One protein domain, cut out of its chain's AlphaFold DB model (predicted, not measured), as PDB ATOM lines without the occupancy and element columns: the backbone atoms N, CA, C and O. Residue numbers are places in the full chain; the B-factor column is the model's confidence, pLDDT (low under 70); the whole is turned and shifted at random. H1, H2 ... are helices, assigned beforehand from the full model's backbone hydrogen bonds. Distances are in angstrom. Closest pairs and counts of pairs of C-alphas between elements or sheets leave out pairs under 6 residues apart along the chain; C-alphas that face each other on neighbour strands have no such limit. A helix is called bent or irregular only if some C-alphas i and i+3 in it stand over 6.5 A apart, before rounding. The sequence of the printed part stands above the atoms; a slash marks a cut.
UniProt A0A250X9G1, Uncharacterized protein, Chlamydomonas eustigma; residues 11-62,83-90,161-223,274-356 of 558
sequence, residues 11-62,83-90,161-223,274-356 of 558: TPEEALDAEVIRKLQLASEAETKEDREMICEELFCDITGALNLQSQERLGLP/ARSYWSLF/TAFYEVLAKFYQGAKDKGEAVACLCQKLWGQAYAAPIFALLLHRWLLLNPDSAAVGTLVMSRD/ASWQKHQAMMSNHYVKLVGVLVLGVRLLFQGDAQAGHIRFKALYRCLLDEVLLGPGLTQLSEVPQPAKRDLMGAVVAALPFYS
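What this domain is: This is residues 11 to 62, 83 to 90, 161 to 223 and 274 to 356 of the 558 residues of an uncharacterized protein of Chlamydomonas eustigma (UniProt A0A250X9G1). The long helix H10 runs along one side of a compact helical body and crosses H7, the helix in the middle; H13 packs on H10 side by side, while H5, H6 and the hairpin of H1 and H2 lie on the other side of H7. H11 packs on H7 and H13, H4 packs on H10 near its last residue, and the small H3 and H9 are farthest from the middle. The printed part has 206 residues with thirteen named helices, H1 to H13 in chain order, and no named strand: all helix. It is compact, with a radius of gyration of the C-alphas of 16.7 A, and spans 54 by 41 by 37 A.

Where its parts are: H10, residues 274 to 308, is 50.8 A long, from C-alpha 274 at (-38.792, -3.575, -9.711) to C-alpha 308 at (5.984, -12.434, 12.477). H7 is residues 194 to 208, 20.7 A, and H13 residues 338 to 355, 25.0 A; both are irregular, with C-alphas 201 and 204 7.8 A apart in H7 and 350 and 353 7.4 A apart in H13. H1, residues 12 to 29, is 25.9 A long and begins at (-18.610, -15.962, 30.091); H2, residues 33 to 47, is 21.2 A. H5 is residues 163 to 173, H6 175 to 187 and H11 314 to 325. The short helices are H3, 53 to 58, H4, 83 to 90, H8, 212 to 215, H9, 218 to 223, and H12, 330 to 333.

How they stand to each other: H10 touches the hub H7 with residues 291 to 301 alone, at a steep tilt of 60 degrees, opposite ways; the closest C-alphas are Pro 196 and Gly 297, 4.0 A. H13 touches H10 at a shallow tilt of 17 degrees, the same way, closest at the C-alphas of Arg 299 and Ala 347, 5.1 A. H4 touches H10, closest at the C-alphas of Tyr 86 and Gly 304, 5.8 A apart, and H8 touches H10, closest at the C-alphas of Ala 213 and Tyr 287, 6.1 A apart. H5 touches H7 at the C-alphas of Gln 172 and Trp 205, 4.4 A. H6 and H7 form a hairpin at 31 degrees, closest at the C-alphas of Cys 185 and Ala 194, 6.1 A. H1 touches H6 at the C-alphas of Leu 24 and Leu 184, 6.2 A, and forms a hairpin with H2 at 12 degrees. H11 touches H7 at the C-alphas of Leu 207 and Val 324, 7.0 A; H12 only just touches H7, with 3 pairs of C-alphas within 8 A. H3 is close to H1 but not clearly touching, as H9 is to H6. Every O i to N i+4 pair is within hydrogen-bond range in H1, H2, H3, H4, H6, H9 and H10, but 6 of 7 in H5, 8 of 11 in H7, 7 of 8 in H11 and 12 of 14 in H13; H8 and H12 are too short for such a pair.

The domain as a whole: The two C-alphas farthest apart, Gln 54 and Ala 274, are 55.8 A apart. Residues 63 to 82, 91 to 160 and 224 to 273 are not printed, with C-alpha gaps of 29.2, 25.8 and 23.4 A. Of the links printed whole, H6 to H7 is short and the others are tight. The mean pLDDT of the printed part is 88.5; residues 212 to 223, 275 to 276, 279 to 280 and 282 to 283 are under 70.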
ATOM      1  N   THR A  11     -23.392 -15.697  30.894       93.06
ATOM      2  CA  THR A  11     -22.389 -16.649  30.419       93.06
ATOM      3  C   THR A  11     -21.057 -15.916  30.213       93.06
ATOM      4  O   THR A  11     -21.034 -14.721  29.918       93.06
ATOM      5  N   PRO A  12     -19.905 -16.587  30.373       90.19
ATOM      6  CA  PRO A  12     -18.610 -15.962  30.091       90.19
ATOM      7  C   PRO A  12     -18.517 -15.407  28.658       90.19
ATOM      8  O   PRO A  12     -17.859 -14.395  28.444       90.19
ATOM      9  N   GLU A  13     -19.201 -16.029  27.695       93.75
ATOM     10  CA  GLU A  13     -19.273 -15.578  26.301       93.75
ATOM     11  C   GLU A  13     -20.048 -14.260  26.169       93.75
ATOM     12  O   GLU A  13     -19.563 -13.337  25.521       93.75
ATOM     13  N   GLU A  14     -21.190 -14.127  26.853       95.19
ATOM     14  CA  GLU A  14     -21.970 -12.881  26.912       95.19
ATOM     15  C   GLU A  14     -21.191 -11.742  27.582       95.19
ATOM     16  O   GLU A  14     -21.290 -10.589  27.167       95.19
ATOM     17  N   ALA A  15     -20.395 -12.047  28.612       92.81
ATOM     18  CA  ALA A  15     -19.538 -11.053  29.255       92.81
ATOM     19  C   ALA A  15     -18.420 -10.563  28.316       92.81
ATOM     20  O   ALA A  15     -18.103  -9.374  28.305       92.81
ATOM     21  N   LEU A  16     -17.838 -11.465  27.515       94.19
ATOM     22  CA  LEU A  16     -16.843 -11.112  26.498       94.19
ATOM     23  C   LEU A  16     -17.466 -10.308  25.348       94.19
ATOM     24  O   LEU A  16     -16.888  -9.303  24.944       94.19
ATOM     25  N   ASP A  17     -18.643 -10.708  24.856       96.50
ATOM     26  CA  ASP A  17     -19.440  -9.954  23.873       96.50
ATOM     27  C   ASP A  17     -19.704  -8.522  24.350       96.50
ATOM     28  O   ASP A  17     -19.405  -7.564  23.638       96.50
ATOM     29  N   ALA A  18     -20.179  -8.363  25.590       96.00
ATOM     30  CA  ALA A  18     -20.455  -7.053  26.169       96.00
ATOM     31  C   ALA A  18     -19.210  -6.152  26.202       96.00
ATOM     32  O   ALA A  18     -19.303  -4.968  25.879       96.00
ATOM     33  N   GLU A  19     -18.040  -6.699  26.538       96.19
ATOM     34  CA  GLU A  19     -16.787  -5.938  26.549       96.19
ATOM     35  C   GLU A  19     -16.318  -5.565  25.133       96.19
ATOM     36  O   GLU A  19     -15.872  -4.437  24.908       96.19
ATOM     37  N   VAL A  20     -16.469  -6.467  24.157       97.06
ATOM     38  CA  VAL A  20     -16.164  -6.185  22.744       97.06
ATOM     39  C   VAL A  20     -17.067  -5.074  22.208       97.06
ATOM     40  O   VAL A  20     -16.563  -4.109  21.634       97.06
ATOM     41  N   ILE A  21     -18.381  -5.166  22.433       97.19
ATOM     42  CA  ILE A  21     -19.352  -4.142  22.025       97.19
ATOM     43  C   ILE A  21     -19.022  -2.804  22.688       97.19
ATOM     44  O   ILE A  21     -18.954  -1.791  21.995       97.19
ATOM     45  N   ARG A  22     -18.736  -2.798  23.997       97.75
ATOM     46  CA  ARG A  22     -18.358  -1.587  24.740       97.75
ATOM     47  C   ARG A  22     -17.130  -0.906  24.130       97.75
ATOM     48  O   ARG A  22     -17.141   0.307  23.936       97.75
ATOM     49  N   LYS A  23     -16.074  -1.663  23.803       97.94
ATOM     50  CA  LYS A  23     -14.859  -1.105  23.178       97.94
ATOM     51  C   LYS A  23     -15.107  -0.613  21.755       97.94
ATOM     52  O   LYS A  23     -14.595   0.438  21.385       97.94
ATOM     53  N   LEU A  24     -15.905  -1.331  20.967       97.62
ATOM     54  CA  LEU A  24     -16.269  -0.896  19.617       97.62
ATOM     55  C   LEU A  24     -17.137   0.372  19.629       97.62
ATOM     56  O   LEU A  24     -16.935   1.243  18.787       97.62
ATOM     57  N   GLN A  25     -18.054   0.508  20.589       97.75
ATOM     58  CA  GLN A  25     -18.840   1.729  20.795       97.75
ATOM     59  C   GLN A  25     -17.945   2.903  21.186       97.75
ATOM     60  O   GLN A  25     -17.980   3.930  20.510       97.75
ATOM     61  N   LEU A  26     -17.059   2.709  22.171       97.88
ATOM     62  CA  LEU A  26     -16.076   3.717  22.581       97.88
ATOM     63  C   LEU A  26     -15.202   4.165  21.397       97.88
ATOM     64  O   LEU A  26     -14.981   5.356  21.198       97.88
ATOM     65  N   ALA A  27     -14.753   3.221  20.565       97.69
ATOM     66  CA  ALA A  27     -14.020   3.532  19.342       97.69
ATOM     67  C   ALA A  27     -14.886   4.254  18.297       97.69
ATOM     68  O   ALA A  27     -14.364   5.014  17.495       97.69
ATOM     69  N   SER A  28     -16.196   4.024  18.245       97.25
ATOM     70  CA  SER A  28     -17.071   4.735  17.303       97.25
ATOM     71  C   SER A  28     -17.392   6.165  17.750       97.25
ATOM     72  O   SER A  28     -17.595   7.030  16.902       97.25
ATOM     73  N   GLU A  29     -17.400   6.409  19.062       97.69
ATOM     74  CA  GLU A  29     -17.705   7.700  19.688       97.69
ATOM     75  C   GLU A  29     -16.474   8.600  19.844       97.69
ATOM     76  O   GLU A  29     -16.614   9.812  19.987       97.69
ATOM     77  N   ALA A  30     -15.264   8.036  19.788       97.69
ATOM     78  CA  ALA A  30     -14.041   8.815  19.906       97.69
ATOM     79  C   ALA A  30     -13.885   9.837  18.760       97.69
ATOM     80  O   ALA A  30     -14.001   9.521  17.566       97.69
ATOM     81  N   GLU A  31     -13.598  11.082  19.154       96.94
ATOM     82  CA  GLU A  31     -13.539  12.245  18.265       96.94
ATOM     83  C   GLU A  31     -12.313  12.196  17.345       96.94
ATOM     84  O   GLU A  31     -12.421  12.391  16.126       96.94
ATOM     85  N   THR A  32     -11.144  11.890  17.916       97.12
ATOM     86  CA  THR A  32      -9.871  11.862  17.189       97.12
ATOM     87  C   THR A  32      -9.679  10.535  16.465       97.12
ATOM     88  O   THR A  32     -10.205   9.496  16.856       97.12
ATOM     89  N   LYS A  33      -8.932  10.538  15.358       95.88
ATOM     90  CA  LYS A  33      -8.665   9.299  14.617       95.88
ATOM     91  C   LYS A  33      -7.724   8.384  15.405       95.88
ATOM     92  O   LYS A  33      -7.903   7.170  15.390       95.88
ATOM     93  N   GLU A  34      -6.767   8.977  16.098       95.56
ATOM     94  CA  GLU A  34      -5.727   8.315  16.869       95.56
ATOM     95  C   GLU A  34      -6.321   7.534  18.046       95.56
ATOM     96  O   GLU A  34      -5.952   6.380  18.253       95.56
ATOM     97  N   ASP A  35      -7.304   8.104  18.753       97.19
ATOM     98  CA  ASP A  35      -7.996   7.410  19.846       97.19
ATOM     99  C   ASP A  35      -8.777   6.200  19.320       97.19
ATOM    100  O   ASP A  35      -8.736   5.120  19.912       97.19
ATOM    101  N   ARG A  36      -9.427   6.331  18.154       97.00
ATOM    102  CA  ARG A  36     -10.110   5.202  17.498       97.00
ATOM    103  C   ARG A  36      -9.144   4.080  17.153       97.00
ATOM    104  O   ARG A  36      -9.452   2.912  17.394       97.00
ATOM    105  N   GLU A  37      -7.989   4.423  16.583       95.31
ATOM    106  CA  GLU A  37      -6.944   3.455  16.241       95.31
ATOM    107  C   GLU A  37      -6.377   2.786  17.499       95.31
ATOM    108  O   GLU A  37      -6.246   1.563  17.511       95.31
ATOM    109  N   MET A  38      -6.138   3.549  18.571       95.81
ATOM    110  CA  MET A  38      -5.643   3.040  19.852       95.81
ATOM    111  C   MET A  38      -6.625   2.059  20.504       95.81
ATOM    112  O   MET A  38      -6.225   0.964  20.900       95.81
ATOM    113  N   ILE A  39      -7.916   2.403  20.567       97.31
ATOM    114  CA  ILE A  39      -8.947   1.525  21.142       97.31
ATOM    115  C   ILE A  39      -9.089   0.248  20.302       97.31
ATOM    116  O   ILE A  39      -9.198  -0.850  20.853       97.31
ATOM    117  N   CYS A  40      -9.055   0.360  18.969       96.88
ATOM    118  CA  CYS A  40      -9.101  -0.813  18.095       96.88
ATOM    119  C   CYS A  40      -7.847  -1.690  18.240       96.88
ATOM    120  O   CYS A  40      -7.961  -2.913  18.209       96.88
ATOM    121  N   GLU A  41      -6.663  -1.102  18.411       95.75
ATOM    122  CA  GLU A  41      -5.423  -1.840  18.672       95.75
ATOM    123  C   GLU A  41      -5.498  -2.617  19.990       95.75
ATOM    124  O   GLU A  41      -5.135  -3.795  20.040       95.75
ATOM    125  N   GLU A  42      -6.009  -1.984  21.047       96.19
ATOM    126  CA  GLU A  42      -6.196  -2.625  22.347       96.19
ATOM    127  C   GLU A  42      -7.197  -3.782  22.250       96.19
ATOM    128  O   GLU A  42      -6.890  -4.900  22.667       96.19
ATOM    129  N   LEU A  43      -8.353  -3.544  21.622       96.88
ATOM    130  CA  LEU A  43      -9.353  -4.580  21.373       96.88
ATOM    131  C   LEU A  43      -8.761  -5.743  20.569       96.88
ATOM    132  O   LEU A  43      -8.986  -6.904  20.909       96.88
ATOM    133  N   PHE A  44      -7.972  -5.453  19.530       96.50
ATOM    134  CA  PHE A  44      -7.289  -6.472  18.739       96.50
ATOM    135  C   PHE A  44      -6.317  -7.302  19.591       96.50
ATOM    136  O   PHE A  44      -6.293  -8.532  19.492       96.50
ATOM    137  N   CYS A  45      -5.535  -6.659  20.458       94.38
ATOM    138  CA  CYS A  45      -4.641  -7.354  21.382       94.38
ATOM    139  C   CYS A  45      -5.406  -8.248  22.365       94.38
ATOM    140  O   CYS A  45      -4.961  -9.362  22.644       94.38
ATOM    141  N   ASP A  46      -6.556  -7.793  22.859       94.50
ATOM    142  CA  ASP A  46      -7.362  -8.552  23.813       94.50
ATOM    143  C   ASP A  46      -8.011  -9.782  23.165       94.50
ATOM    144  O   ASP A  46      -7.879 -10.887  23.691       94.50
ATOM    145  N   ILE A  47      -8.632  -9.643  21.984       96.00
ATOM    146  CA  ILE A  47      -9.285 -10.781  21.302       96.00
ATOM    147  C   ILE A  47      -8.281 -11.815  20.771       96.00
ATOM    148  O   ILE A  47      -8.621 -12.989  20.609       96.00
ATOM    149  N   THR A  48      -7.046 -11.394  20.485       94.50
ATOM    150  CA  THR A  48      -5.958 -12.289  20.050       94.50
ATOM    151  C   THR A  48      -5.138 -12.850  21.211       94.50
ATOM    152  O   THR A  48      -4.242 -13.668  20.986       94.50
ATOM    153  N   GLY A  49      -5.439 -12.436  22.444       92.56
ATOM    154  CA  GLY A  49      -4.823 -12.957  23.654       92.56
ATOM    155  C   GLY A  49      -5.138 -14.436  23.883       92.56
ATOM    156  O   GLY A  49      -6.200 -14.938  23.505       92.56
ATOM    157  N   ALA A  50      -4.201 -15.135  24.525       89.25
ATOM    158  CA  ALA A  50      -4.422 -16.487  25.021       89.25
ATOM    159  C   ALA A  50      -5.464 -16.464  26.148       89.25
ATOM    160  O   ALA A  50      -5.402 -15.623  27.050       89.25
ATOM    161  N   LEU A  51      -6.416 -17.393  26.104       86.62
ATOM    162  CA  LEU A  51      -7.409 -17.553  27.155       86.62
ATOM    163  C   LEU A  51      -6.743 -18.167  28.393       86.62
ATOM    164  O   LEU A  51      -6.208 -19.273  28.323       86.62
ATOM    165  N   ASN A  52      -6.796 -17.474  29.534       86.88
ATOM    166  CA  ASN A  52      -6.274 -17.996  30.801       86.88
ATOM    167  C   ASN A  52      -6.956 -19.326  31.173       86.88
ATOM    168  O   ASN A  52      -8.158 -19.482  30.954       86.88
ATOM    169  N   LEU A  53      -6.226 -20.239  31.825       84.19
ATOM    170  CA  LEU A  53      -6.734 -21.560  32.242       84.19
ATOM    171  C   LEU A  53      -8.053 -21.488  33.032       84.19
ATOM    172  O   LEU A  53      -8.968 -22.259  32.772       84.19
ATOM    173  N   GLN A  54      -8.200 -20.509  33.931       84.31
ATOM    174  CA  GLN A  54      -9.452 -20.305  34.680       84.31
ATOM    175  C   GLN A  54     -10.639 -19.960  33.772       84.31
ATOM    176  O   GLN A  54     -11.771 -20.357  34.038       84.31
ATOM    177  N   SER A  55     -10.399 -19.198  32.705       82.81
ATOM    178  CA  SER A  55     -11.439 -18.865  31.733       82.81
ATOM    179  C   SER A  55     -11.767 -20.069  30.849       82.81
ATOM    180  O   SER A  55     -12.938 -20.273  30.548       82.81
ATOM    181  N   GLN A  56     -10.770 -20.891  30.492       85.75
ATOM    182  CA  GLN A  56     -10.987 -22.163  29.791       85.75
ATOM    183  C   GLN A  56     -11.858 -23.117  30.622       85.75
ATOM    184  O   GLN A  56     -12.836 -23.650  30.105       85.75
ATOM    185  N   GLU A  57     -11.568 -23.249  31.920       86.44
ATOM    186  CA  GLU A  57     -12.346 -24.072  32.855       86.44
ATOM    187  C   GLU A  57     -13.801 -23.593  32.963       86.44
ATOM    188  O   GLU A  57     -14.735 -24.385  32.860       86.44
ATOM    189  N   ARG A  58     -14.013 -22.274  33.086       85.00
ATOM    190  CA  ARG A  58     -15.360 -21.674  33.130       85.00
ATOM    191  C   ARG A  58     -16.148 -21.856  31.838       85.00
ATOM    192  O   ARG A  58     -17.372 -21.916  31.890       85.00
ATOM    193  N   LEU A  59     -15.459 -21.911  30.702       82.75
ATOM    194  CA  LEU A  59     -16.054 -22.163  29.390       82.75
ATOM    195  C   LEU A  59     -16.268 -23.661  29.119       82.75
ATOM    196  O   LEU A  59     -16.808 -24.013  28.074       82.75
ATOM    197  N   GLY A  60     -15.851 -24.547  30.033       83.50
ATOM    198  CA  GLY A  60     -15.926 -25.993  29.830       83.50
ATOM    199  C   GLY A  60     -15.069 -26.476  28.659       83.50
ATOM    200  O   GLY A  60     -15.353 -27.525  28.080       83.50
ATOM    201  N   LEU A  61     -14.045 -25.708  28.273       83.00
ATOM    202  CA  LEU A  61     -13.113 -26.117  27.230       83.00
ATOM    203  C   LEU A  61     -12.193 -27.212  27.788       83.00
ATOM    204  O   LEU A  61     -11.804 -27.143  28.957       83.00
ATOM    205  N   PRO A  62     -11.846 -28.234  26.987       78.56
ATOM    206  CA  PRO A  62     -10.994 -29.322  27.445       78.56
ATOM    207  C   PRO A  62      -9.630 -28.769  27.873       78.56
ATOM    208  O   PRO A  62      -8.859 -28.297  27.039       78.56
ATOM    209  N   ALA A  83       1.058  -5.830  17.308       72.12
ATOM    210  CA  ALA A  83       0.363  -4.646  16.828       72.12
ATOM    211  C   ALA A  83       1.264  -3.785  15.925       72.12
ATOM    212  O   ALA A  83       0.873  -3.428  14.817       72.12
ATOM    213  N   ARG A  84       2.539  -3.596  16.294       75.81
ATOM    214  CA  ARG A  84       3.515  -2.888  15.445       75.81
ATOM    215  C   ARG A  84       3.755  -3.560  14.093       75.81
ATOM    216  O   ARG A  84       3.826  -2.863  13.080       75.81
ATOM    217  N   SER A  85       3.874  -4.889  14.045       72.88
ATOM    218  CA  SER A  85       4.005  -5.611  12.771       72.88
ATOM    219  C   SER A  85       2.771  -5.399  11.888       72.88
ATOM    220  O   SER A  85       2.921  -5.073  10.708       72.88
ATOM    221  N   TYR A  86       1.568  -5.480  12.464       74.00
ATOM    222  CA  TYR A  86       0.308  -5.221  11.759       74.00
ATOM    223  C   TYR A  86       0.178  -3.782  11.267       74.00
ATOM    224  O   TYR A  86      -0.195  -3.552  10.116       74.00
ATOM    225  N   TRP A  87       0.558  -2.811  12.094       75.75
ATOM    226  CA  TRP A  87       0.565  -1.406  11.720       75.75
ATOM    227  C   TRP A  87       1.495  -1.138  10.535       75.75
ATOM    228  O   TRP A  87       1.117  -0.470   9.569       75.75
ATOM    229  N   SER A  88       2.700  -1.719  10.553       78.38
ATOM    230  CA  SER A  88       3.652  -1.567   9.448       78.38
ATOM    231  C   SER A  88       3.074  -2.089   8.126       78.38
ATOM    232  O   SER A  88       3.160  -1.404   7.102       78.38
ATOM    233  N   LEU A  89       2.388  -3.235   8.174       72.06
ATOM    234  CA  LEU A  89       1.709  -3.856   7.041       72.06
ATOM    235  C   LEU A  89       0.577  -3.007   6.494       72.06
ATOM    236  O   LEU A  89       0.517  -2.759   5.287       72.06
ATOM    237  N   PHE A  90      -0.297  -2.533   7.376       72.44
ATOM    238  CA  PHE A  90      -1.401  -1.676   6.984       72.44
ATOM    239  C   PHE A  90      -0.890  -0.368   6.371       72.44
ATOM    240  O   PHE A  90      -1.358   0.044   5.311       72.44
ATOM    241  N   THR A 161      -6.387 -21.799  23.414       87.25
ATOM    242  CA  THR A 161      -7.516 -21.251  22.659       87.25
ATOM    243  C   THR A 161      -7.510 -19.736  22.821       87.25
ATOM    244  O   THR A 161      -7.433 -19.239  23.945       87.25
ATOM    245  N   ALA A 162      -7.567 -18.992  21.720       92.56
ATOM    246  CA  ALA A 162      -7.655 -17.536  21.772       92.56
ATOM    247  C   ALA A 162      -9.110 -17.078  21.974       92.56
ATOM    248  O   ALA A 162     -10.047 -17.778  21.586       92.56
ATOM    249  N   PHE A 163      -9.312 -15.881  22.534       94.56
ATOM    250  CA  PHE A 163     -10.658 -15.339  22.783       94.56
ATOM    251  C   PHE A 163     -11.517 -15.263  21.513       94.56
ATOM    252  O   PHE A 163     -12.706 -15.584  21.552       94.56
ATOM    253  N   TYR A 164     -10.923 -14.896  20.371       96.44
ATOM    254  CA  TYR A 164     -11.660 -14.812  19.110       96.44
ATOM    255  C   TYR A 164     -12.246 -16.157  18.649       96.44
ATOM    256  O   TYR A 164     -13.266 -16.160  17.969       96.44
ATOM    257  N   GLU A 165     -11.646 -17.298  19.011       95.38
ATOM    258  CA  GLU A 165     -12.153 -18.617  18.608       95.38
ATOM    259  C   GLU A 165     -13.478 -18.949  19.302       95.38
ATOM    260  O   GLU A 165     -14.369 -19.548  18.697       95.38
ATOM    261  N   VAL A 166     -13.609 -18.530  20.562       95.31
ATOM    262  CA  VAL A 166     -14.839 -18.660  21.352       95.31
ATOM    263  C   VAL A 166     -15.889 -17.687  20.822       95.31
ATOM    264  O   VAL A 166     -16.999 -18.094  20.485       95.31
ATOM    265  N   LEU A 167     -15.510 -16.417  20.648       96.94
ATOM    266  CA  LEU A 167     -16.411 -15.374  20.157       96.94
ATOM    267  C   LEU A 167     -16.941 -15.665  18.746       96.94
ATOM    268  O   LEU A 167     -18.125 -15.479  18.494       96.94
ATOM    269  N   ALA A 168     -16.115 -16.179  17.834       96.50
ATOM    270  CA  ALA A 168     -16.562 -16.507  16.482       96.50
ATOM    271  C   ALA A 168     -17.638 -17.604  16.463       96.50
ATOM    272  O   ALA A 168     -18.553 -17.561  15.637       96.50
ATOM    273  N   LYS A 169     -17.552 -18.586  17.371       95.75
ATOM    274  CA  LYS A 169     -18.596 -19.610  17.545       95.75
ATOM    275  C   LYS A 169     -19.844 -19.025  18.203       95.75
ATOM    276  O   LYS A 169     -20.948 -19.322  17.756       95.75
ATOM    277  N   PHE A 170     -19.668 -18.163  19.204       96.31
ATOM    278  CA  PHE A 170     -20.771 -17.459  19.854       96.31
ATOM    279  C   PHE A 170     -21.579 -16.627  18.847       96.31
ATOM    280  O   PHE A 170     -22.789 -16.815  18.734       96.31
ATOM    281  N   TYR A 171     -20.923 -15.803  18.023       96.31
ATOM    282  CA  TYR A 171     -21.596 -15.006  16.990       96.31
ATOM    283  C   TYR A 171     -22.233 -15.855  15.890       96.31
ATOM    284  O   TYR A 171     -23.225 -15.437  15.300       96.31
ATOM    285  N   GLN A 172     -21.717 -17.060  15.618       94.50
ATOM    286  CA  GLN A 172     -22.383 -17.985  14.701       94.50
ATOM    287  C   GLN A 172     -23.782 -18.375  15.214       94.50
ATOM    288  O   GLN A 172     -24.713 -18.430  14.411       94.50
ATOM    289  N   GLY A 173     -23.934 -18.614  16.525       94.38
ATOM    290  CA  GLY A 173     -25.209 -18.976  17.160       94.38
ATOM    291  C   GLY A 173     -26.105 -17.784  17.524       94.38
ATOM    292  O   GLY A 173     -27.324 -17.874  17.397       94.38
ATOM    293  N   ALA A 174     -25.518 -16.661  17.940       95.19
ATOM    294  CA  ALA A 174     -26.220 -15.443  18.346       95.19
ATOM    295  C   ALA A 174     -26.226 -14.400  17.214       95.19
ATOM    296  O   ALA A 174     -25.422 -13.464  17.199       95.19
ATOM    297  N   LYS A 175     -27.141 -14.565  16.249       91.75
ATOM    298  CA  LYS A 175     -27.195 -13.745  15.022       91.75
ATOM    299  C   LYS A 175     -27.303 -12.243  15.297       91.75
ATOM    300  O   LYS A 175     -26.520 -11.490  14.723       91.75
ATOM    301  N   ASP A 176     -28.189 -11.840  16.206       93.19
ATOM    302  CA  ASP A 176     -28.442 -10.429  16.540       93.19
ATOM    303  C   ASP A 176     -27.183  -9.746  17.099       93.19
ATOM    304  O   ASP A 176     -26.902  -8.577  16.839       93.19
ATOM    305  N   LYS A 177     -26.366 -10.506  17.842       95.38
ATOM    306  CA  LYS A 177     -25.085 -10.035  18.379       95.38
ATOM    307  C   LYS A 177     -24.041  -9.871  17.281       95.38
ATOM    308  O   LYS A 177     -23.354  -8.852  17.238       95.38
ATOM    309  N   GLY A 178     -23.960 -10.836  16.362       94.38
ATOM    310  CA  GLY A 178     -23.089 -10.741  15.189       94.38
ATOM    311  C   GLY A 178     -23.414  -9.523  14.317       94.38
ATOM    312  O   GLY A 178     -22.507  -8.810  13.891       94.38
ATOM    313  N   GLU A 179     -24.702  -9.234  14.121       92.56
ATOM    314  CA  GLU A 179     -25.182  -8.056  13.391       92.56
ATOM    315  C   GLU A 179     -24.810  -6.742  14.095       92.56
ATOM    316  O   GLU A 179     -24.285  -5.827  13.456       92.56
ATOM    317  N   ALA A 180     -25.005  -6.659  15.416       94.75
ATOM    318  CA  ALA A 180     -24.622  -5.485  16.198       94.75
ATOM    319  C   ALA A 180     -23.117  -5.183  16.080       94.75
ATOM    320  O   ALA A 180     -22.720  -4.041  15.832       94.75
ATOM    321  N   VAL A 181     -22.272  -6.214  16.183       96.12
ATOM    322  CA  VAL A 181     -20.818  -6.083  16.001       96.12
ATOM    323  C   VAL A 181     -20.475  -5.680  14.567       96.12
ATOM    324  O   VAL A 181     -19.632  -4.805  14.369       96.12
ATOM    325  N   ALA A 182     -21.148  -6.245  13.559       94.06
ATOM    326  CA  ALA A 182     -20.937  -5.880  12.159       94.06
ATOM    327  C   ALA A 182     -21.255  -4.397  11.894       94.06
ATOM    328  O   ALA A 182     -20.461  -3.711  11.246       94.06
ATOM    329  N   CYS A 183     -22.363  -3.888  12.446       94.12
ATOM    330  CA  CYS A 183     -22.757  -2.480  12.352       94.12
ATOM    331  C   CYS A 183     -21.705  -1.551  12.987       94.12
ATOM    332  O   CYS A 183     -21.310  -0.542  12.395       94.12
ATOM    333  N   LEU A 184     -21.176  -1.910  14.160       96.19
ATOM    334  CA  LEU A 184     -20.116  -1.134  14.809       96.19
ATOM    335  C   LEU A 184     -18.804  -1.179  14.015       96.19
ATOM    336  O   LEU A 184     -18.183  -0.141  13.786       96.19
ATOM    337  N   CYS A 185     -18.401  -2.352  13.518       95.75
ATOM    338  CA  CYS A 185     -17.230  -2.475  12.652       95.75
ATOM    339  C   CYS A 185     -17.378  -1.661  11.358       95.75
ATOM    340  O   CYS A 185     -16.382  -1.124  10.872       95.75
ATOM    341  N   GLN A 186     -18.594  -1.527  10.818       94.38
ATOM    342  CA  GLN A 186     -18.868  -0.702   9.641       94.38
ATOM    343  C   GLN A 186     -18.574   0.780   9.878       94.38
ATOM    344  O   GLN A 186     -17.965   1.425   9.022       94.38
ATOM    345  N   LYS A 187     -18.927   1.310  11.054       95.75
ATOM    346  CA  LYS A 187     -18.571   2.684  11.452       95.75
ATOM    347  C   LYS A 187     -17.051   2.888  11.534       95.75
ATOM    348  O   LYS A 187     -16.566   4.006  11.393       95.75
ATOM    349  N   LEU A 188     -16.297   1.801  11.702       96.25
ATOM    350  CA  LEU A 188     -14.847   1.794  11.890       96.25
ATOM    351  C   LEU A 188     -14.053   1.337  10.655       96.25
ATOM    352  O   LEU A 188     -12.838   1.197  10.753       96.25
ATOM    353  N   TRP A 189     -14.661   1.139   9.477       92.25
ATOM    354  CA  TRP A 189     -13.955   0.612   8.289       92.25
ATOM    355  C   TRP A 189     -12.746   1.437   7.816       92.25
ATOM    356  O   TRP A 189     -11.897   0.913   7.097       92.25
ATOM    357  N   GLY A 190     -12.637   2.704   8.224       90.56
ATOM    358  CA  GLY A 190     -11.457   3.535   7.968       90.56
ATOM    359  C   GLY A 190     -10.233   3.205   8.834       90.56
ATOM    360  O   GLY A 190      -9.151   3.719   8.553       90.56
ATOM    361  N   GLN A 191     -10.384   2.372   9.871       94.69
ATOM    362  CA  GLN A 191      -9.327   2.069  10.839       94.69
ATOM    363  C   GLN A 191      -8.529   0.816  10.461       94.69
ATOM    364  O   GLN A 191      -9.079  -0.180   9.983       94.69
ATOM    365  N   ALA A 192      -7.223   0.837  10.747       91.75
ATOM    366  CA  ALA A 192      -6.281  -0.223  10.377       91.75
ATOM    367  C   ALA A 192      -6.658  -1.616  10.909       91.75
ATOM    368  O   ALA A 192      -6.514  -2.622  10.210       91.75
ATOM    369  N   TYR A 193      -7.162  -1.667  12.143       95.25
ATOM    370  CA  TYR A 193      -7.487  -2.911  12.843       95.25
ATOM    371  C   TYR A 193      -8.937  -3.364  12.651       95.25
ATOM    372  O   TYR A 193      -9.249  -4.509  12.972       95.25
ATOM    373  N   ALA A 194      -9.816  -2.534  12.078       95.56
ATOM    374  CA  ALA A 194     -11.229  -2.880  11.935       95.56
ATOM    375  C   ALA A 194     -11.438  -4.114  11.044       95.56
ATOM    376  O   ALA A 194     -12.182  -5.017  11.416       95.56
ATOM    377  N   ALA A 195     -10.738  -4.198   9.906       96.25
ATOM    378  CA  ALA A 195     -10.836  -5.356   9.016       96.25
ATOM    379  C   ALA A 195     -10.293  -6.656   9.662       96.25
ATOM    380  O   ALA A 195     -10.998  -7.665   9.618       96.25
ATOM    381  N   PRO A 196      -9.105  -6.675  10.307       97.44
ATOM    382  CA  PRO A 196      -8.655  -7.822  11.100       97.44
ATOM    383  C   PRO A 196      -9.620  -8.242  12.218       97.44
ATOM    384  O   PRO A 196      -9.911  -9.429  12.341       97.44
ATOM    385  N   ILE A 197     -10.145  -7.298  13.008       97.69
ATOM    386  CA  ILE A 197     -11.118  -7.590  14.078       97.69
ATOM    387  C   ILE A 197     -12.378  -8.223  13.481       97.69
ATOM    388  O   ILE A 197     -12.823  -9.273  13.944       97.69
ATOM    389  N   PHE A 198     -12.899  -7.637  12.401       97.38
ATOM    390  CA  PHE A 198     -14.051  -8.158  11.673       97.38
ATOM    391  C   PHE A 198     -13.809  -9.593  11.183       97.38
ATOM    392  O   PHE A 198     -14.641 -10.473  11.399       97.38
ATOM    393  N   ALA A 199     -12.641  -9.864  10.592       97.38
ATOM    394  CA  ALA A 199     -12.262 -11.203  10.148       97.38
ATOM    395  C   ALA A 199     -12.187 -12.220  11.294       97.38
ATOM    396  O   ALA A 199     -12.675 -13.341  11.155       97.38
ATOM    397  N   LEU A 200     -11.624 -11.841  12.441       97.62
ATOM    398  CA  LEU A 200     -11.515 -12.737  13.591       97.62
ATOM    399  C   LEU A 200     -12.877 -13.083  14.187       97.62
ATOM    400  O   LEU A 200     -13.135 -14.254  14.457       97.62
ATOM    401  N   LEU A 201     -13.750 -12.090  14.357       97.31
ATOM    402  CA  LEU A 201     -15.015 -12.261  15.069       97.31
ATOM    403  C   LEU A 201     -16.144 -12.797  14.180       97.31
ATOM    404  O   LEU A 201     -16.932 -13.621  14.633       97.31
ATOM    405  N   LEU A 202     -16.226 -12.369  12.917       96.44
ATOM    406  CA  LEU A 202     -17.425 -12.563  12.091       96.44
ATOM    407  C   LEU A 202     -17.245 -13.519  10.907       96.44
ATOM    408  O   LEU A 202     -18.199 -13.735  10.164       96.44
ATOM    409  N   HIS A 203     -16.078 -14.153  10.731       95.38
ATOM    410  CA  HIS A 203     -15.868 -15.099   9.623       95.38
ATOM    411  C   HIS A 203     -16.882 -16.251   9.610       95.38
ATOM    412  O   HIS A 203     -17.419 -16.567   8.551       95.38
ATOM    413  N   ARG A 204     -17.184 -16.858  10.767       94.88
ATOM    414  CA  ARG A 204     -18.168 -17.953  10.858       94.88
ATOM    415  C   ARG A 204     -19.584 -17.445  10.635       94.88
ATOM    416  O   ARG A 204     -20.335 -18.055   9.886       94.88
ATOM    417  N   TRP A 205     -19.931 -16.319  11.255       94.50
ATOM    418  CA  TRP A 205     -21.251 -15.713  11.103       94.50
ATOM    419  C   TRP A 205     -21.546 -15.347   9.643       94.50
ATOM    420  O   TRP A 205     -22.639 -15.627   9.171       94.50
ATOM    421  N   LEU A 206     -20.572 -14.793   8.911       92.25
ATOM    422  CA  LEU A 206     -20.770 -14.338   7.531       92.25
ATOM    423  C   LEU A 206     -20.710 -15.467   6.487       92.25
ATOM    424  O   LEU A 206     -21.371 -15.374   5.456       92.25
ATOM    425  N   LEU A 207     -19.881 -16.494   6.712       91.31
ATOM    426  CA  LEU A 207     -19.601 -17.538   5.710       91.31
ATOM    427  C   LEU A 207     -20.305 -18.874   5.966       91.31
ATOM    428  O   LEU A 207     -20.289 -19.719   5.074       91.31
ATOM    429  N   LEU A 208     -20.838 -19.103   7.176       90.12
ATOM    430  CA  LEU A 208     -21.504 -20.361   7.545       90.12
ATOM    431  C   LEU A 208     -22.998 -20.202   7.857       90.12
ATOM    432  O   LEU A 208     -23.689 -21.218   7.971       90.12
ATOM    433  N   ASN A 209     -23.517 -18.974   7.967       87.38
ATOM    434  CA  ASN A 209     -24.946 -18.740   8.143       87.38
ATOM    435  C   ASN A 209     -25.571 -18.250   6.824       87.38
ATOM    436  O   ASN A 209     -25.267 -17.127   6.410       87.38
ATOM    437  N   PRO A 210     -26.506 -19.008   6.217       72.50
ATOM    438  CA  PRO A 210     -27.161 -18.610   4.967       72.50
ATOM    439  C   PRO A 210     -28.023 -17.349   5.148       72.50
ATOM    440  O   PRO A 210     -28.066 -16.477   4.288       72.50
ATOM    441  N   ASP A 211     -28.633 -17.188   6.325       75.75
ATOM    442  CA  ASP A 211     -29.508 -16.047   6.616       75.75
ATOM    443  C   ASP A 211     -28.735 -14.737   6.830       75.75
ATOM    444  O   ASP A 211     -29.323 -13.663   6.767       75.75
ATOM    445  N   SER A 212     -27.417 -14.792   7.073       69.75
ATOM    446  CA  SER A 212     -26.608 -13.582   7.303       69.75
ATOM    447  C   SER A 212     -26.610 -12.640   6.090       69.75
ATOM    448  O   SER A 212     -26.603 -11.420   6.255       69.75
ATOM    449  N   ALA A 213     -26.725 -13.187   4.874       63.91
ATOM    450  CA  ALA A 213     -26.868 -12.414   3.643       63.91
ATOM    451  C   ALA A 213     -28.176 -11.598   3.607       63.91
ATOM    452  O   ALA A 213     -28.213 -10.506   3.039       63.91
ATOM    453  N   ALA A 214     -29.227 -12.094   4.264       62.12
ATOM    454  CA  ALA A 214     -30.518 -11.426   4.391       62.12
ATOM    455  C   ALA A 214     -30.571 -10.427   5.559       62.12
ATOM    456  O   ALA A 214     -31.470  -9.596   5.591       62.12
ATOM    457  N   VAL A 215     -29.634 -10.455   6.510       56.59
ATOM    458  CA  VAL A 215     -29.664  -9.598   7.713       56.59
ATOM    459  C   VAL A 215     -29.129  -8.185   7.452       56.59
ATOM    460  O   VAL A 215     -29.652  -7.224   8.009       56.59
ATOM    461  N   GLY A 216     -28.212  -7.999   6.492       55.47
ATOM    462  CA  GLY A 216     -27.742  -6.662   6.076       55.47
ATOM    463  C   GLY A 216     -28.844  -5.707   5.577       55.47
ATOM    464  O   GLY A 216     -28.581  -4.546   5.273       55.47
ATOM    465  N   THR A 217     -30.079  -6.195   5.483       51.66
ATOM    466  CA  THR A 217     -31.283  -5.493   5.042       51.66
ATOM    467  C   THR A 217     -31.980  -4.707   6.152       51.66
ATOM    468  O   THR A 217     -32.549  -3.653   5.869       51.66
ATOM    469  N   LEU A 218     -31.934  -5.180   7.404       53.22
ATOM    470  CA  LEU A 218     -32.724  -4.615   8.502       53.22
ATOM    471  C   LEU A 218     -32.041  -3.409   9.150       53.22
ATOM    472  O   LEU A 218     -32.718  -2.429   9.463       53.22
ATOM    473  N   VAL A 219     -30.707  -3.421   9.260       54.16
ATOM    474  CA  VAL A 219     -29.931  -2.328   9.878       54.16
ATOM    475  C   VAL A 219     -30.188  -0.979   9.196       54.16
ATOM    476  O   VAL A 219     -30.438   0.020   9.862       54.16
ATOM    477  N   MET A 220     -30.216  -0.936   7.860       50.66
ATOM    478  CA  MET A 220     -30.392   0.323   7.115       50.66
ATOM    479  C   MET A 220     -31.826   0.870   7.169       50.66
ATOM    480  O   MET A 220     -32.036   2.082   7.077       50.66
ATOM    481  N   SER A 221     -32.824  -0.000   7.349       50.38
ATOM    482  CA  SER A 221     -34.207   0.447   7.545       50.38
ATOM    483  C   SER A 221     -34.432   1.023   8.945       50.38
ATOM    484  O   SER A 221     -35.371   1.791   9.133       50.38
ATOM    485  N   ARG A 222     -33.588   0.662   9.920       51.28
ATOM    486  CA  ARG A 222     -33.720   1.081  11.321       51.28
ATOM    487  C   ARG A 222     -33.106   2.458  11.580       51.28
ATOM    488  O   ARG A 222     -33.698   3.239  12.308       51.28
ATOM    489  N   ASP A 223     -32.005   2.796  10.911       49.19
ATOM    490  CA  ASP A 223     -31.354   4.112  11.052       49.19
ATOM    491  C   ASP A 223     -32.097   5.253  10.324       49.19
ATOM    492  O   ASP A 223     -31.878   6.428  10.612       49.19
ATOM    493  N   ALA A 274     -39.962  -4.436  -9.526       70.38
ATOM    494  CA  ALA A 274     -38.792  -3.575  -9.711       70.38
ATOM    495  C   ALA A 274     -38.270  -2.987  -8.389       70.38
ATOM    496  O   ALA A 274     -37.058  -2.828  -8.216       70.38
ATOM    497  N   SER A 275     -39.147  -2.697  -7.420       68.94
ATOM    498  CA  SER A 275     -38.720  -2.232  -6.093       68.94
ATOM    499  C   SER A 275     -38.074  -3.355  -5.273       68.94
ATOM    500  O   SER A 275     -37.080  -3.102  -4.586       68.94
ATOM    501  N   TRP A 276     -38.561  -4.594  -5.414       66.56
ATOM    502  CA  TRP A 276     -37.929  -5.802  -4.873       66.56
ATOM    503  C   TRP A 276     -36.563  -6.067  -5.510       66.56
ATOM    504  O   TRP A 276     -35.603  -6.312  -4.783       66.56
ATOM    505  N   GLN A 277     -36.435  -5.942  -6.835       72.44
ATOM    506  CA  GLN A 277     -35.152  -6.085  -7.535       72.44
ATOM    507  C   GLN A 277     -34.151  -4.994  -7.134       72.44
ATOM    508  O   GLN A 277     -32.979  -5.285  -6.902       72.44
ATOM    509  N   LYS A 278     -34.601  -3.742  -6.987       73.62
ATOM    510  CA  LYS A 278     -33.751  -2.636  -6.521       73.62
ATOM    511  C   LYS A 278     -33.298  -2.837  -5.074       73.62
ATOM    512  O   LYS A 278     -32.132  -2.582  -4.773       73.62
ATOM    513  N   HIS A 279     -34.180  -3.329  -4.201       61.56
ATOM    514  CA  HIS A 279     -33.793  -3.747  -2.856       61.56
ATOM    515  C   HIS A 279     -32.777  -4.887  -2.924       61.56
ATOM    516  O   HIS A 279     -31.682  -4.712  -2.413       61.56
ATOM    517  N   GLN A 280     -33.045  -5.984  -3.635       63.25
ATOM    518  CA  GLN A 280     -32.090  -7.089  -3.788       63.25
ATOM    519  C   GLN A 280     -30.718  -6.635  -4.310       63.25
ATOM    520  O   GLN A 280     -29.699  -7.062  -3.775       63.25
ATOM    521  N   ALA A 281     -30.670  -5.718  -5.280       70.56
ATOM    522  CA  ALA A 281     -29.422  -5.153  -5.794       70.56
ATOM    523  C   ALA A 281     -28.688  -4.276  -4.759       70.56
ATOM    524  O   ALA A 281     -27.459  -4.263  -4.682       70.56
ATOM    525  N   MET A 282     -29.422  -3.528  -3.932       67.19
ATOM    526  CA  MET A 282     -28.832  -2.767  -2.829       67.19
ATOM    527  C   MET A 282     -28.316  -3.694  -1.716       67.19
ATOM    528  O   MET A 282     -27.245  -3.451  -1.158       67.19
ATOM    529  N   MET A 283     -29.034  -4.784  -1.445       60.91
ATOM    530  CA  MET A 283     -28.696  -5.797  -0.445       60.91
ATOM    531  C   MET A 283     -27.450  -6.586  -0.840       60.91
ATOM    532  O   MET A 283     -26.530  -6.731  -0.030       60.91
ATOM    533  N   SER A 284     -27.359  -6.998  -2.110       71.69
ATOM    534  CA  SER A 284     -26.168  -7.661  -2.635       71.69
ATOM    535  C   SER A 284     -24.937  -6.778  -2.449       71.69
ATOM    536  O   SER A 284     -23.906  -7.258  -1.990       71.69
ATOM    537  N   ASN A 285     -25.056  -5.468  -2.691       80.94
ATOM    538  CA  ASN A 285     -23.940  -4.531  -2.556       80.94
ATOM    539  C   ASN A 285     -23.397  -4.414  -1.127       80.94
ATOM    540  O   ASN A 285     -22.194  -4.205  -0.959       80.94
ATOM    541  N   HIS A 286     -24.237  -4.524  -0.095       83.19
ATOM    542  CA  HIS A 286     -23.761  -4.439   1.286       83.19
ATOM    543  C   HIS A 286     -23.027  -5.716   1.713       83.19
ATOM    544  O   HIS A 286     -21.918  -5.643   2.241       83.19
ATOM    545  N   TYR A 287     -23.589  -6.880   1.388       85.19
ATOM    546  CA  TYR A 287     -22.937  -8.162   1.640       85.19
ATOM    547  C   TYR A 287     -21.584  -8.266   0.915       85.19
ATOM    548  O   TYR A 287     -20.586  -8.635   1.534       85.19
ATOM    549  N   VAL A 288     -21.496  -7.824  -0.351       86.31
ATOM    550  CA  VAL A 288     -20.218  -7.752  -1.091       86.31
ATOM    551  C   VAL A 288     -19.176  -6.941  -0.318       86.31
ATOM    552  O   VAL A 288     -18.015  -7.344  -0.238       86.31
ATOM    553  N   LYS A 289     -19.571  -5.801   0.263       90.69
ATOM    554  CA  LYS A 289     -18.666  -4.945   1.045       90.69
ATOM    555  C   LYS A 289     -18.195  -5.649   2.313       90.69
ATOM    556  O   LYS A 289     -16.996  -5.642   2.575       90.69
ATOM    557  N   LEU A 290     -19.101  -6.288   3.057       92.00
ATOM    558  CA  LEU A 290     -18.758  -7.053   4.261       92.00
ATOM    559  C   LEU A 290     -17.773  -8.182   3.946       92.00
ATOM    560  O   LEU A 290     -16.748  -8.305   4.614       92.00
ATOM    561  N   VAL A 291     -18.027  -8.956   2.887       91.88
ATOM    562  CA  VAL A 291     -17.102 -10.011   2.446       91.88
ATOM    563  C   VAL A 291     -15.774  -9.406   1.986       91.88
ATOM    564  O   VAL A 291     -14.717  -9.921   2.334       91.88
ATOM    565  N   GLY A 292     -15.783  -8.283   1.269       93.38
ATOM    566  CA  GLY A 292     -14.555  -7.587   0.878       93.38
ATOM    567  C   GLY A 292     -13.698  -7.167   2.079       93.38
ATOM    568  O   GLY A 292     -12.482  -7.362   2.073       93.38
ATOM    569  N   VAL A 293     -14.329  -6.644   3.136       94.56
ATOM    570  CA  VAL A 293     -13.658  -6.290   4.400       94.56
ATOM    571  C   VAL A 293     -13.146  -7.537   5.118       94.56
ATOM    572  O   VAL A 293     -12.007  -7.533   5.588       94.56
ATOM    573  N   LEU A 294     -13.931  -8.620   5.140       95.81
ATOM    574  CA  LEU A 294     -13.508  -9.915   5.675       95.81
ATOM    575  C   LEU A 294     -12.226 -10.393   4.993       95.81
ATOM    576  O   LEU A 294     -11.237 -10.690   5.656       95.81
ATOM    577  N   VAL A 295     -12.231 -10.434   3.662       95.50
ATOM    578  CA  VAL A 295     -11.113 -10.925   2.853       95.50
ATOM    579  C   VAL A 295      -9.866 -10.076   3.057       95.50
ATOM    580  O   VAL A 295      -8.766 -10.615   3.202       95.50
ATOM    581  N   LEU A 296     -10.027  -8.753   3.126       95.25
ATOM    582  CA  LEU A 296      -8.932  -7.850   3.457       95.25
ATOM    583  C   LEU A 296      -8.357  -8.165   4.844       95.25
ATOM    584  O   LEU A 296      -7.141  -8.303   4.977       95.25
ATOM    585  N   GLY A 297      -9.214  -8.326   5.853       96.81
ATOM    586  CA  GLY A 297      -8.815  -8.685   7.212       96.81
ATOM    587  C   GLY A 297      -8.063 -10.012   7.270       96.81
ATOM    588  O   GLY A 297      -6.963 -10.068   7.811       96.81
ATOM    589  N   VAL A 298      -8.597 -11.058   6.635       97.44
ATOM    590  CA  VAL A 298      -7.968 -12.386   6.537       97.44
ATOM    591  C   VAL A 298      -6.586 -12.300   5.887       97.44
ATOM    592  O   VAL A 298      -5.616 -12.848   6.415       97.44
ATOM    593  N   ARG A 299      -6.461 -11.577   4.769       96.44
ATOM    594  CA  ARG A 299      -5.184 -11.413   4.062       96.44
ATOM    595  C   ARG A 299      -4.155 -10.683   4.929       96.44
ATOM    596  O   ARG A 299      -3.003 -11.113   4.979       96.44
ATOM    597  N   LEU A 300      -4.566  -9.633   5.645       95.69
ATOM    598  CA  LEU A 300      -3.700  -8.917   6.585       95.69
ATOM    599  C   LEU A 300      -3.255  -9.822   7.741       95.69
ATOM    600  O   LEU A 300      -2.066  -9.849   8.046       95.69
ATOM    601  N   LEU A 301      -4.170 -10.595   8.334       96.62
ATOM    602  CA  LEU A 301      -3.890 -11.549   9.417       96.62
ATOM    603  C   LEU A 301      -2.876 -12.618   9.003       96.62
ATOM    604  O   LEU A 301      -1.887 -12.861   9.692       96.62
ATOM    605  N   PHE A 302      -3.067 -13.246   7.845       97.06
ATOM    606  CA  PHE A 302      -2.148 -14.288   7.391       97.06
ATOM    607  C   PHE A 302      -0.791 -13.734   6.971       97.06
ATOM    608  O   PHE A 302       0.239 -14.353   7.247       97.06
ATOM    609  N   GLN A 303      -0.771 -12.551   6.356       95.50
ATOM    610  CA  GLN A 303       0.475 -11.862   6.052       95.50
ATOM    611  C   GLN A 303       1.216 -11.448   7.325       95.50
ATOM    612  O   GLN A 303       2.431 -11.629   7.396       95.50
ATOM    613  N   GLY A 304       0.503 -10.955   8.338       95.00
ATOM    614  CA  GLY A 304       1.060 -10.615   9.643       95.00
ATOM    615  C   GLY A 304       1.673 -11.820  10.345       95.00
ATOM    616  O   GLY A 304       2.807 -11.735  10.807       95.00
ATOM    617  N   ASP A 305       0.995 -12.969  10.343       95.62
ATOM    618  CA  ASP A 305       1.535 -14.209  10.912       95.62
ATOM    619  C   ASP A 305       2.793 -14.689  10.176       95.62
ATOM    620  O   ASP A 305       3.805 -15.003  10.809       95.62
ATOM    621  N   ALA A 306       2.782 -14.662   8.841       94.88
ATOM    622  CA  ALA A 306       3.949 -15.026   8.044       94.88
ATOM    623  C   ALA A 306       5.126 -14.058   8.250       94.88
ATOM    624  O   ALA A 306       6.277 -14.486   8.307       94.88
ATOM    625  N   GLN A 307       4.861 -12.759   8.404       93.94
ATOM    626  CA  GLN A 307       5.892 -11.767   8.706       93.94
ATOM    627  C   GLN A 307       6.366 -11.803  10.156       93.94
ATOM    628  O   GLN A 307       7.508 -11.448  10.422       93.94
ATOM    629  N   ALA A 308       5.545 -12.234  11.102       92.12
ATOM    630  CA  ALA A 308       5.984 -12.434  12.477       92.12
ATOM    631  C   ALA A 308       6.685 -13.794  12.661       92.12
ATOM    632  O   ALA A 308       7.436 -13.980  13.614       92.12
ATOM    633  N   GLY A 309       6.469 -14.744  11.745       92.75
ATOM    634  CA  GLY A 309       6.907 -16.132  11.901       92.75
ATOM    635  C   GLY A 309       6.081 -16.896  12.943       92.75
ATOM    636  O   GLY A 309       6.536 -17.907  13.477       92.75
ATOM    637  N   HIS A 310       4.870 -16.425  13.249       92.19
ATOM    638  CA  HIS A 310       3.970 -17.022  14.233       92.19
ATOM    639  C   HIS A 310       2.767 -17.674  13.557       92.19
ATOM    640  O   HIS A 310       2.457 -17.384  12.414       92.19
ATOM    641  N   ILE A 311       2.104 -18.593  14.258       92.94
ATOM    642  CA  ILE A 311       0.981 -19.381  13.726       92.94
ATOM    643  C   ILE A 311      -0.262 -19.156  14.599       92.94
ATOM    644  O   ILE A 311      -0.899 -20.128  15.026       92.94
ATOM    645  N   ARG A 312      -0.534 -17.894  14.947       92.25
ATOM    646  CA  ARG A 312      -1.601 -17.495  15.876       92.25
ATOM    647  C   ARG A 312      -2.977 -17.699  15.255       92.25
ATOM    648  O   ARG A 312      -3.877 -18.202  15.915       92.25
ATOM    649  N   PHE A 313      -3.119 -17.422  13.962       96.00
ATOM    650  CA  PHE A 313      -4.400 -17.497  13.255       96.00
ATOM    651  C   PHE A 313      -4.633 -18.854  12.587       96.00
ATOM    652  O   PHE A 313      -5.381 -18.960  11.617       96.00
ATOM    653  N   LYS A 314      -4.023 -19.928  13.115       94.94
ATOM    654  CA  LYS A 314      -4.209 -21.290  12.585       94.94
ATOM    655  C   LYS A 314      -5.660 -21.755  12.677       94.94
ATOM    656  O   LYS A 314      -6.098 -22.486  11.795       94.94
ATOM    657  N   ALA A 315      -6.377 -21.387  13.740       94.50
ATOM    658  CA  ALA A 315      -7.772 -21.780  13.916       94.50
ATOM    659  C   ALA A 315      -8.675 -21.100  12.880       94.50
ATOM    660  O   ALA A 315      -9.413 -21.794  12.185       94.50
ATOM    661  N   LEU A 316      -8.517 -19.782  12.685       96.88
ATOM    662  CA  LEU A 316      -9.159 -19.052  11.585       96.88
ATOM    663  C   LEU A 316      -8.825 -19.689  10.226       96.88
ATOM    664  O   LEU A 316      -9.719 -19.972   9.436       96.88
ATOM    665  N   TYR A 317      -7.543 -19.967   9.972       96.88
ATOM    666  CA  TYR A 317      -7.092 -20.607   8.737       96.88
ATOM    667  C   TYR A 317      -7.754 -21.969   8.495       96.88
ATOM    668  O   TYR A 317      -8.260 -22.215   7.404       96.88
ATOM    669  N   ARG A 318      -7.784 -22.840   9.510       95.19
ATOM    670  CA  ARG A 318      -8.433 -24.157   9.436       95.19
ATOM    671  C   ARG A 318      -9.929 -24.039   9.207       95.19
ATOM    672  O   ARG A 318     -10.450 -24.747   8.365       95.19
ATOM    673  N   CYS A 319     -10.606 -23.117   9.887       95.44
ATOM    674  CA  CYS A 319     -12.025 -22.873   9.648       95.44
ATOM    675  C   CYS A 319     -12.277 -22.471   8.186       95.44
ATOM    676  O   CYS A 319     -13.153 -23.034   7.534       95.44
ATOM    677  N   LEU A 320     -11.494 -21.534   7.643       96.00
ATOM    678  CA  LEU A 320     -11.655 -21.098   6.254       96.00
ATOM    679  C   LEU A 320     -11.304 -22.207   5.254       96.00
ATOM    680  O   LEU A 320     -12.014 -22.394   4.271       96.00
ATOM    681  N   LEU A 321     -10.231 -22.960   5.487       94.75
ATOM    682  CA  LEU A 321      -9.839 -24.042   4.589       94.75
ATOM    683  C   LEU A 321     -10.806 -25.229   4.676       94.75
ATOM    684  O   LEU A 321     -11.357 -25.635   3.659       94.75
ATOM    685  N   ASP A 322     -11.014 -25.778   5.871       92.94
ATOM    686  CA  ASP A 322     -11.698 -27.054   6.077       92.94
ATOM    687  C   ASP A 322     -13.227 -26.908   6.063       92.94
ATOM    688  O   ASP A 322     -13.907 -27.756   5.495       92.94
ATOM    689  N   GLU A 323     -13.785 -25.839   6.647       92.44
ATOM    690  CA  GLU A 323     -15.246 -25.664   6.740       92.44
ATOM    691  C   GLU A 323     -15.822 -24.874   5.556       92.44
ATOM    692  O   GLU A 323     -16.906 -25.208   5.070       92.44
ATOM    693  N   VAL A 324     -15.102 -23.851   5.072       91.81
ATOM    694  CA  VAL A 324     -15.592 -22.967   3.998       91.81
ATOM    695  C   VAL A 324     -15.167 -23.454   2.611       91.81
ATOM    696  O   VAL A 324     -16.025 -23.621   1.748       91.81
ATOM    697  N   LEU A 325     -13.871 -23.685   2.368       90.94
ATOM    698  CA  LEU A 325     -13.385 -24.053   1.027       90.94
ATOM    699  C   LEU A 325     -13.544 -25.544   0.710       90.94
ATOM    700  O   LEU A 325     -13.944 -25.892  -0.398       90.94
ATOM    701  N   LEU A 326     -13.217 -26.418   1.664       88.56
ATOM    702  CA  LEU A 326     -13.270 -27.878   1.515       88.56
ATOM    703  C   LEU A 326     -14.516 -28.502   2.156       88.56
ATOM    704  O   LEU A 326     -14.693 -29.720   2.081       88.56
ATOM    705  N   GLY A 327     -15.357 -27.699   2.803       85.12
ATOM    706  CA  GLY A 327     -16.472 -28.158   3.623       85.12
ATOM    707  C   GLY A 327     -17.850 -27.804   3.055       85.12
ATOM    708  O   GLY A 327     -17.971 -27.365   1.909       85.12
ATOM    709  N   PRO A 328     -18.914 -27.976   3.860       74.56
ATOM    710  CA  PRO A 328     -20.291 -27.679   3.454       74.56
ATOM    711  C   PRO A 328     -20.521 -26.186   3.159       74.56
ATOM    712  O   PRO A 328     -21.436 -25.842   2.404       74.56
ATOM    713  N   GLY A 329     -19.666 -25.299   3.688       76.94
ATOM    714  CA  GLY A 329     -19.711 -23.857   3.436       76.94
ATOM    715  C   GLY A 329     -19.477 -23.471   1.973       76.94
ATOM    716  O   GLY A 329     -19.817 -22.357   1.575       76.94
ATOM    717  N   LEU A 330     -18.995 -24.393   1.131       80.38
ATOM    718  CA  LEU A 330     -18.817 -24.152  -0.301       80.38
ATOM    719  C   LEU A 330     -20.133 -23.775  -1.004       80.38
ATOM    720  O   LEU A 330     -20.132 -22.994  -1.956       80.38
ATOM    721  N   THR A 331     -21.258 -24.307  -0.515       79.75
ATOM    722  CA  THR A 331     -22.597 -23.971  -1.019       79.75
ATOM    723  C   THR A 331     -22.932 -22.500  -0.787       79.75
ATOM    724  O   THR A 331     -23.369 -21.823  -1.712       79.75
ATOM    725  N   GLN A 332     -22.622 -21.965   0.391       80.75
ATOM    726  CA  GLN A 332     -22.839 -20.555   0.728       80.75
ATOM    727  C   GLN A 332     -21.849 -19.648  -0.004       80.75
ATOM    728  O   GLN A 332     -22.210 -18.595  -0.522       80.75
ATOM    729  N   LEU A 333     -20.606 -20.106  -0.172       81.75
ATOM    730  CA  LEU A 333     -19.611 -19.407  -0.980       81.75
ATOM    731  C   LEU A 333     -20.019 -19.301  -2.465       81.75
ATOM    732  O   LEU A 333     -19.448 -18.496  -3.198       81.75
ATOM    733  N   SER A 334     -20.988 -20.096  -2.936       81.69
ATOM    734  CA  SER A 334     -21.536 -19.966  -4.292       81.69
ATOM    735  C   SER A 334     -22.416 -18.727  -4.482       81.69
ATOM    736  O   SER A 334     -22.507 -18.226  -5.601       81.69
ATOM    737  N   GLU A 335     -23.001 -18.211  -3.399       83.38
ATOM    738  CA  GLU A 335     -23.827 -16.998  -3.402       83.38
ATOM    739  C   GLU A 335     -22.968 -15.726  -3.350       83.38
ATOM    740  O   GLU A 335     -23.394 -14.645  -3.762       83.38
ATOM    741  N   VAL A 336     -21.724 -15.857  -2.882       82.75
ATOM    742  CA  VAL A 336     -20.754 -14.765  -2.834       82.75
ATOM    743  C   VAL A 336     -20.348 -14.360  -4.260       82.75
ATOM    744  O   VAL A 336     -20.040 -15.219  -5.091       82.75
ATOM    745  N   PRO A 337     -20.255 -13.048  -4.557       85.31
ATOM    746  CA  PRO A 337     -19.742 -12.566  -5.831       85.31
ATOM    747  C   PRO A 337     -18.386 -13.181  -6.181       85.31
ATOM    748  O   PRO A 337     -17.456 -13.185  -5.368       85.31
ATOM    749  N   GLN A 338     -18.244 -13.600  -7.438       86.12
ATOM    750  CA  GLN A 338     -17.015 -14.188  -7.979       86.12
ATOM    751  C   GLN A 338     -15.712 -13.439  -7.631       86.12
ATOM    752  O   GLN A 338     -14.751 -14.116  -7.259       86.12
ATOM    753  N   PRO A 339     -15.619 -12.088  -7.679       88.12
ATOM    754  CA  PRO A 339     -14.376 -11.406  -7.308       88.12
ATOM    755  C   PRO A 339     -14.015 -11.597  -5.829       88.12
ATOM    756  O   PRO A 339     -12.886 -11.964  -5.515       88.12
ATOM    757  N   ALA A 340     -14.981 -11.432  -4.922       88.56
ATOM    758  CA  ALA A 340     -14.756 -11.569  -3.484       88.56
ATOM    759  C   ALA A 340     -14.421 -13.017  -3.100       88.56
ATOM    760  O   ALA A 340     -13.537 -13.264  -2.282       88.56
ATOM    761  N   LYS A 341     -15.080 -13.977  -3.756       90.31
ATOM    762  CA  LYS A 341     -14.764 -15.398  -3.639       90.31
ATOM    763  C   LYS A 341     -13.326 -15.694  -4.066       90.31
ATOM    764  O   LYS A 341     -12.588 -16.321  -3.309       90.31
ATOM    765  N   ARG A 342     -12.912 -15.218  -5.245       91.69
ATOM    766  CA  ARG A 342     -11.544 -15.401  -5.751       91.69
ATOM    767  C   ARG A 342     -10.513 -14.788  -4.808       91.69
ATOM    768  O   ARG A 342      -9.497 -15.420  -4.543       91.69
ATOM    769  N   ASP A 343     -10.782 -13.601  -4.272       93.06
ATOM    770  CA  ASP A 343      -9.875 -12.950  -3.328       93.06
ATOM    771  C   ASP A 343      -9.789 -13.694  -1.987       93.06
ATOM    772  O   ASP A 343      -8.691 -13.828  -1.441       93.06
ATOM    773  N   LEU A 344     -10.911 -14.219  -1.470       94.56
ATOM    774  CA  LEU A 344     -10.926 -15.057  -0.265       94.56
ATOM    775  C   LEU A 344     -10.082 -16.314  -0.475       94.56
ATOM    776  O   LEU A 344      -9.223 -16.645   0.342       94.56
ATOM    777  N   MET A 345     -10.313 -16.990  -1.598       93.50
ATOM    778  CA  MET A 345      -9.580 -18.190  -1.981       93.50
ATOM    779  C   MET A 345      -8.093 -17.885  -2.136       93.50
ATOM    780  O   MET A 345      -7.276 -18.598  -1.563       93.50
ATOM    781  N   GLY A 346      -7.737 -16.793  -2.815       94.94
ATOM    782  CA  GLY A 346      -6.352 -16.346  -2.947       94.94
ATOM    783  C   GLY A 346      -5.692 -16.078  -1.596       94.94
ATOM    784  O   GLY A 346      -4.586 -16.544  -1.355       94.94
ATOM    785  N   ALA A 347      -6.388 -15.425  -0.658       96.25
ATOM    786  CA  ALA A 347      -5.862 -15.178   0.686       96.25
ATOM    787  C   ALA A 347      -5.578 -16.476   1.467       96.25
ATOM    788  O   ALA A 347      -4.517 -16.600   2.084       96.25
ATOM    789  N   VAL A 348      -6.490 -17.455   1.425       96.62
ATOM    790  CA  VAL A 348      -6.305 -18.755   2.097       96.62
ATOM    791  C   VAL A 348      -5.212 -19.576   1.407       96.62
ATOM    792  O   VAL A 348      -4.346 -20.149   2.066       96.62
ATOM    793  N   VAL A 349      -5.199 -19.600   0.078       95.94
ATOM    794  CA  VAL A 349      -4.193 -20.314  -0.713       95.94
ATOM    795  C   VAL A 349      -2.805 -19.720  -0.496       95.94
ATOM    796  O   VAL A 349      -1.886 -20.460  -0.169       95.94
ATOM    797  N   ALA A 350      -2.637 -18.401  -0.574       96.50
ATOM    798  CA  ALA A 350      -1.365 -17.721  -0.319       96.50
ATOM    799  C   ALA A 350      -0.725 -18.155   1.013       96.50
ATOM    800  O   ALA A 350       0.494 -18.333   1.107       96.50
ATOM    801  N   ALA A 351      -1.557 -18.377   2.034       96.75
ATOM    802  CA  ALA A 351      -1.151 -18.798   3.368       96.75
ATOM    803  C   ALA A 351      -0.915 -20.318   3.518       96.75
ATOM    804  O   ALA A 351      -0.321 -20.749   4.509       96.75
ATOM    805  N   LEU A 352      -1.331 -21.141   2.549       96.44
ATOM    806  CA  LEU A 352      -1.288 -22.606   2.617       96.44
ATOM    807  C   LEU A 352       0.108 -23.171   2.930       96.44
ATOM    808  O   LEU A 352       0.197 -23.953   3.883       96.44
ATOM    809  N   PRO A 353       1.205 -22.766   2.252       96.50
ATOM    810  CA  PRO A 353       2.537 -23.279   2.582       96.50
ATOM    811  C   PRO A 353       2.989 -22.858   3.983       96.50
ATOM    812  O   PRO A 353       3.756 -23.556   4.635       96.50
ATOM    813  N   PHE A 354       2.495 -21.733   4.499       96.38
ATOM    814  CA  PHE A 354       2.868 -21.287   5.833       96.38
ATOM    815  C   PHE A 354       2.206 -22.121   6.940       96.38
ATOM    816  O   PHE A 354       2.844 -22.410   7.955       96.38
ATOM    817  N   TYR A 355       0.938 -22.508   6.783       96.19
ATOM    818  CA  TYR A 355       0.187 -23.239   7.815       96.19
ATOM    819  C   TYR A 355       0.277 -24.768   7.699       96.19
ATOM    820  O   TYR A 355      -0.002 -25.458   8.688       96.19
ATOM    821  N   SER A 356       0.697 -25.286   6.544       94.81
ATOM    822  CA  SER A 356       0.739 -26.722   6.240       94.81
ATOM    823  C   SER A 356       2.119 -27.337   6.447       94.81
ATOM    824  O   SER A 356       3.146 -26.665   6.394       94.81
TER     825      SER A 356